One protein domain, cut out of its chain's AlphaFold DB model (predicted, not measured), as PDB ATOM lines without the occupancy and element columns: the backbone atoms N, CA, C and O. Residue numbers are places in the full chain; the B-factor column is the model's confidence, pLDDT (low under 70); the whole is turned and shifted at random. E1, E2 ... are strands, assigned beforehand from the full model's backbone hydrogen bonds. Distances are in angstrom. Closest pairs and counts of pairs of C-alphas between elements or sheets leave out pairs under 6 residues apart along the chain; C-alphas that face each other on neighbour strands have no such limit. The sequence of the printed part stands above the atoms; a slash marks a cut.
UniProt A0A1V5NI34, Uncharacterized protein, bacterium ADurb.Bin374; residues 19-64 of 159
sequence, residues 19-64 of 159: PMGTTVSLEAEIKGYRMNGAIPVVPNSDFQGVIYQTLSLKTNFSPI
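This is residues 19 to 64 of the 159 residues of an uncharacterized protein of bacterium ADurb.Bin374 (UniProt A0A1V5NI34). With little regular structure, this is a thin rod of looped chain, with two short strand pairs, E1 with E3 and E2 with E4, placed one after the other along its length. From E3 the link of residues 42 to 60 folds back near Asp 46 and returns along the rod to E4. The 46 printed residues hold four named strands, E1 to E4, and no named helix: all strand, with 12 residues in named elements, both sheets antiparallel. The whole is loose, radius of gyration 12.9 A, spanning 39 by 15 by 13 A.

Look first at E1, residues 24 to 26, antiparallel at 145 degrees to E3, residues 39 to 41; N 41 and O 24 are 2.9 A apart, within hydrogen-bond range. Then find E2, residues 33 to 35, antiparallel at 151 degrees to E4, residues 61 to 63, with N 62 and O 34 at 2.8 A. E1 and E4 are apart.

Find C-alpha 24 at (15.664, 6.846, 27.888), where E1 begins its 6.6 A. E2 measures 6.6 A, E3 6.4 A, and E4 6.7 A, ending at C-alpha 63, (31.762, 1.941, 45.684).

The farthest C-alphas, Asp 46 and Ile 64, are 39.3 A apart. The printed part has no cut; E3 to E4 is a long link. Residues 43 to 49 are under pLDDT 70.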
ATOM      1  N   PRO A  19      10.217   5.250  21.137       72.38
ATOM      2  CA  PRO A  19       9.806   6.061  19.990       72.38
ATOM      3  C   PRO A  19      10.896   7.037  19.527       72.38
ATOM      4  O   PRO A  19      11.692   7.533  20.330       72.38
ATOM      5  N   MET A  20      10.896   7.368  18.234       71.88
ATOM      6  CA  MET A  20      11.837   8.329  17.651       71.88
ATOM      7  C   MET A  20      11.758   9.693  18.355       71.88
ATOM      8  O   MET A  20      10.669  10.186  18.645       71.88
ATOM      9  N   GLY A  21      12.918  10.302  18.621       71.50
ATOM     10  CA  GLY A  21      13.013  11.606  19.286       71.50
ATOM     11  C   GLY A  21      12.794  11.574  20.804       71.50
ATOM     12  O   GLY A  21      12.708  12.634  21.417       71.50
ATOM     13  N   THR A  22      12.710  10.387  21.417       72.56
ATOM     14  CA  THR A  22      12.616  10.235  22.877       72.56
ATOM     15  C   THR A  22      13.960   9.858  23.496       72.56
ATOM     16  O   THR A  22      14.822   9.263  22.849       72.56
ATOM     17  N   THR A  23      14.150  10.222  24.763       71.88
ATOM     18  CA  THR A  23      15.326   9.848  25.557       71.88
ATOM     19  C   THR A  23      14.925   8.815  26.597       71.88
ATOM     20  O   THR A  23      13.883   8.950  27.240       71.88
ATOM     21  N   VAL A  24      15.775   7.806  26.786       74.00
ATOM     22  CA  VAL A  24      15.664   6.846  27.888       74.00
ATOM     23  C   VAL A  24      16.879   6.994  28.791       74.00
ATOM     24  O   VAL A  24      18.009   7.079  28.310       74.00
ATOM     25  N   SER A  25      16.633   7.015  30.098       74.81
ATOM     26  CA  SER A  25      17.669   6.979  31.126       74.81
ATOM     27  C   SER A  25      17.735   5.586  31.733       74.81
ATOM     28  O   SER A  25      16.705   5.009  32.080       74.81
ATOM     29  N   LEU A  26      18.949   5.056  31.858       76.06
ATOM     30  CA  LEU A  26      19.211   3.808  32.564       76.06
ATOM     31  C   LEU A  26      19.698   4.116  33.977       76.06
ATOM     32  O   LEU A  26      20.699   4.817  34.144       76.06
ATOM     33  N   GLU A  27      19.010   3.549  34.965       73.56
ATOM     34  CA  GLU A  27      19.444   3.501  36.357       73.56
ATOM     35  C   GLU A  27      19.562   2.038  36.778       73.56
ATOM     36  O   GLU A  27      18.670   1.227  36.523       73.56
ATOM     37  N   ALA A  28      20.697   1.693  37.383       76.00
ATOM     38  CA  ALA A  28      20.969   0.359  37.888       76.00
ATOM     39  C   ALA A  28      21.586   0.463  39.279       76.00
ATOM     40  O   ALA A  28      22.491   1.268  39.509       76.00
ATOM     41  N   GLU A  29      21.125  -0.387  40.188       70.50
ATOM     42  CA  GLU A  29      21.730  -0.565  41.501       70.50
ATOM     43  C   GLU A  29      22.533  -1.864  41.503       70.50
ATOM     44  O   GLU A  29      22.052  -2.917  41.078       70.50
ATOM     45  N   ILE A  30      23.783  -1.784  41.952       80.94
ATOM     46  CA  ILE A  30      24.667  -2.937  42.096       80.94
ATOM     47  C   ILE A  30      25.041  -3.005  43.570       80.94
ATOM     48  O   ILE A  30      25.442  -2.003  44.149       80.94
ATOM     49  N   LYS A  31      24.927  -4.183  44.189       80.69
ATOM     50  CA  LYS A  31      25.232  -4.357  45.615       80.69
ATOM     51  C   LYS A  31      26.614  -3.776  45.951       80.69
ATOM     52  O   LYS A  31      27.595  -4.185  45.338       80.69
ATOM     53  N   GLY A  32      26.670  -2.843  46.903       83.19
ATOM     54  CA  GLY A  32      27.907  -2.173  47.329       83.19
ATOM     55  C   GLY A  32      28.389  -1.039  46.415       83.19
ATOM     56  O   GLY A  32      29.468  -0.492  46.633       83.19
ATOM     57  N   TYR A  33      27.609  -0.664  45.398       87.25
ATOM     58  CA  TYR A  33      27.939   0.379  44.434       87.25
ATOM     59  C   TYR A  33      26.736   1.275  44.152       87.25
ATOM     60  O   TYR A  33      25.619   0.816  43.930       87.25
ATOM     61  N   ARG A  34      26.993   2.577  44.050       87.81
ATOM     62  CA  ARG A  34      26.023   3.548  43.543       87.81
ATOM     63  C   ARG A  34      26.400   3.960  42.133       87.81
ATOM     64  O   ARG A  34      27.581   4.134  41.828       87.81
ATOM     65  N   MET A  35      25.408   4.132  41.272       89.69
ATOM     66  CA  MET A  35      25.633   4.698  39.948       89.69
ATOM     67  C   MET A  35      26.028   6.175  40.085       89.69
ATOM     68  O   MET A  35      25.450   6.907  40.884       89.69
ATOM     69  N   ASN A  36      27.022   6.619  39.317       88.00
ATOM     70  CA  ASN A  36      27.512   8.003  39.365       88.00
ATOM     71  C   ASN A  36      26.488   9.003  38.803       88.00
ATOM     72  O   ASN A  36      26.533  10.187  39.122       88.00
ATOM     73  N   GLY A  37      25.579   8.516  37.961       84.75
ATOM     74  CA  GLY A  37      24.480   9.264  37.370       84.75
ATOM     75  C   GLY A  37      23.782   8.436  36.297       84.75
ATOM     76  O   GLY A  37      24.344   7.456  35.801       84.75
ATOM     77  N   ALA A  38      22.566   8.838  35.935       82.00
ATOM     78  CA  ALA A  38      21.816   8.196  34.866       82.00
ATOM     79  C   ALA A  38      22.582   8.264  33.534       82.00
ATOM     80  O   ALA A  38      23.181   9.290  33.201       82.00
ATOM     81  N   ILE A  39      22.539   7.184  32.753       80.38
ATOM     82  CA  ILE A  39      23.130   7.163  31.408       80.38
ATOM     83  C   ILE A  39      22.026   7.426  30.381       80.38
ATOM     84  O   ILE A  39      21.121   6.592  30.259       80.38
ATOM     85  N   PRO A  40      22.080   8.553  29.644       76.00
ATOM     86  CA  PRO A  40      21.127   8.831  28.585       76.00
ATOM     87  C   PRO A  40      21.482   8.015  27.343       76.00
ATOM     88  O   PRO A  40      22.595   8.099  26.820       76.00
ATOM     89  N   VAL A  41      20.512   7.264  26.835       75.06
ATOM     90  CA  VAL A  41      20.605   6.618  25.525       75.06
ATOM     91  C   VAL A  41      19.769   7.436  24.550       75.06
ATOM     92  O   VAL A  41      18.546   7.522  24.680       75.06
ATOM     93  N   VAL A  42      20.445   8.069  23.589       72.38
ATOM     94  CA  VAL A  42      19.814   8.908  22.564       72.38
ATOM     95  C   VAL A  42      20.028   8.257  21.199       72.38
ATOM     96  O   VAL A  42      21.154   8.271  20.695       72.38
ATOM     97  N   PRO A  43      18.985   7.681  20.580       64.56
ATOM     98  CA  PRO A  43      19.073   7.275  19.186       64.56
ATOM     99  C   PRO A  43      19.175   8.531  18.310       64.56
ATOM    100  O   PRO A  43      18.365   9.452  18.433       64.56
ATOM    101  N   ASN A  44      20.191   8.597  17.444       62.72
ATOM    102  CA  ASN A  44      20.273   9.652  16.432       62.72
ATOM    103  C   ASN A  44      19.190   9.441  15.356       62.72
ATOM    104  O   ASN A  44      18.578   8.377  15.274       62.72
ATOM    105  N   SER A  45      18.917  10.484  14.570       57.50
ATOM    106  CA  SER A  45      17.671  10.667  13.809       57.50
ATOM    107  C   SER A  45      17.343   9.631  12.725       57.50
ATOM    108  O   SER A  45      16.277   9.743  12.139       57.50
ATOM    109  N   ASP A  46      18.167   8.604  12.508       62.44
ATOM    110  CA  ASP A  46      17.920   7.531  11.532       62.44
ATOM    111  C   ASP A  46      18.283   6.129  12.070       62.44
ATOM    112  O   ASP A  46      18.525   5.190  11.306       62.44
ATOM    113  N   PHE A  47      18.369   5.951  13.394       65.75
ATOM    114  CA  PHE A  47      18.840   4.688  13.962       65.75
ATOM    115  C   PHE A  47      17.805   3.550  13.845       65.75
ATOM    116  O   PHE A  47      16.771   3.561  14.507       65.75
ATOM    117  N   GLN A  48      18.117   2.532  13.035       65.44
ATOM    118  CA  GLN A  48      17.313   1.311  12.817       65.44
ATOM    119  C   GLN A  48      17.970   0.043  13.418       65.44
ATOM    120  O   GLN A  48      17.667  -1.075  13.006       65.44
ATOM    121  N   GLY A  49      18.917   0.199  14.354       69.56
ATOM    122  CA  GLY A  49      19.735  -0.899  14.892       69.56
ATOM    123  C   GLY A  49      19.519  -1.196  16.381       69.56
ATOM    124  O   GLY A  49      18.501  -0.843  16.969       69.56
ATOM    125  N   VAL A  50      20.527  -1.811  17.008       71.56
ATOM    126  CA  VAL A  50      20.616  -2.030  18.466       71.56
ATOM    127  C   VAL A  50      21.756  -1.183  19.032       71.56
ATOM    128  O   VAL A  50      22.881  -1.266  18.536       71.56
ATOM    129  N   ILE A  51      21.484  -0.368  20.056       73.44
ATOM    130  CA  ILE A  51      22.525   0.374  20.784       73.44
ATOM    131  C   ILE A  51      23.006  -0.490  21.946       73.44
ATOM    132  O   ILE A  51      22.226  -0.836  22.830       73.44
ATOM    133  N   TYR A  52      24.300  -0.799  21.966       73.38
ATOM    134  CA  TYR A  52      24.933  -1.468  23.099       73.38
ATOM    135  C   TYR A  52      25.511  -0.428  24.052       73.38
ATOM    136  O   TYR A  52      26.434   0.303  23.692       73.38
ATOM    137  N   GLN A  53      24.988  -0.384  25.275       77.12
ATOM    138  CA  GLN A  53      25.536   0.437  26.347       77.12
ATOM    139  C   GLN A  53      26.254  -0.453  27.359       77.12
ATOM    140  O   GLN A  53      25.627  -1.223  28.084       77.12
ATOM    141  N   THR A  54      27.577  -0.328  27.433       76.12
ATOM    142  CA  THR A  54      28.361  -1.006  28.469       76.12
ATOM    143  C   THR A  54      28.291  -0.211  29.768       76.12
ATOM    144  O   THR A  54      28.514   1.003  29.771       76.12
ATOM    145  N   LEU A  55      28.012  -0.910  30.867       79.50
ATOM    146  CA  LEU A  55      28.092  -0.399  32.231       79.50
ATOM    147  C   LEU A  55      29.373  -0.939  32.877       79.50
ATOM    148  O   LEU A  55      29.558  -2.149  32.973       79.50
ATOM    149  N   SER A  56      30.269  -0.054  33.306       81.69
ATOM    150  CA  SER A  56      31.541  -0.423  33.933       81.69
ATOM    151  C   SER A  56      31.603   0.080  35.369       81.69
ATOM    152  O   SER A  56      31.414   1.270  35.624       81.69
ATOM    153  N   LEU A  57      31.951  -0.809  36.305       81.25
ATOM    154  CA  LEU A  57      32.130  -0.482  37.728       81.25
ATOM    155  C   LEU A  57      33.195   0.593  37.973       81.25
ATOM    156  O   LEU A  57      33.144   1.280  38.984       81.25
ATOM    157  N   LYS A  58      34.150   0.755  37.050       80.88
ATOM    158  CA  LYS A  58      35.234   1.737  37.177       80.88
ATOM    159  C   LYS A  58      34.809   3.149  36.765       80.88
ATOM    160  O   LYS A  58      35.393   4.117  37.236       80.88
ATOM    161  N   THR A  59      33.863   3.268  35.837       83.94
ATOM    162  CA  THR A  59      33.520   4.550  35.196       83.94
ATOM    163  C   THR A  59      32.115   5.018  35.535       83.94
ATOM    164  O   THR A  59      31.881   6.212  35.699       83.94
ATOM    165  N   ASN A  60      31.167   4.088  35.636       87.94
ATOM    166  CA  ASN A  60      29.749   4.395  35.793       87.94
ATOM    167  C   ASN A  60      29.270   4.262  37.239       87.94
ATOM    168  O   ASN A  60      28.179   4.734  37.545       87.94
ATOM    169  N   PHE A  61      30.073   3.659  38.115       89.94
ATOM    170  CA  PHE A  61      29.723   3.435  39.511       89.94
ATOM    171  C   PHE A  61      30.815   3.943  40.447       89.94
ATOM    172  O   PHE A  61      31.976   4.082  40.061       89.94
ATOM    173  N   SER A  62      30.415   4.200  41.684       88.69
ATOM    174  CA  SER A  62      31.299   4.432  42.819       88.69
ATOM    175  C   SER A  62      30.990   3.392  43.889       88.69
ATOM    176  O   SER A  62      29.808   3.147  44.147       88.69
ATOM    177  N   PRO A  63      32.006   2.791  44.531       88.94
ATOM    178  CA  PRO A  63      31.762   1.941  45.684       88.94
ATOM    179  C   PRO A  63      31.103   2.769  46.789       88.94
ATOM    180  O   PRO A  63      31.449   3.933  47.008       88.94
ATOM    181  N   ILE A  64      30.145   2.161  47.475       90.62
ATOM    182  CA  ILE A  64      29.593   2.701  48.711       90.62
ATOM    183  C   ILE A  64      30.512   2.217  49.827       90.62
ATOM    184  O   ILE A  64      30.791   1.021  49.939       90.62
TER     185      ILE A  64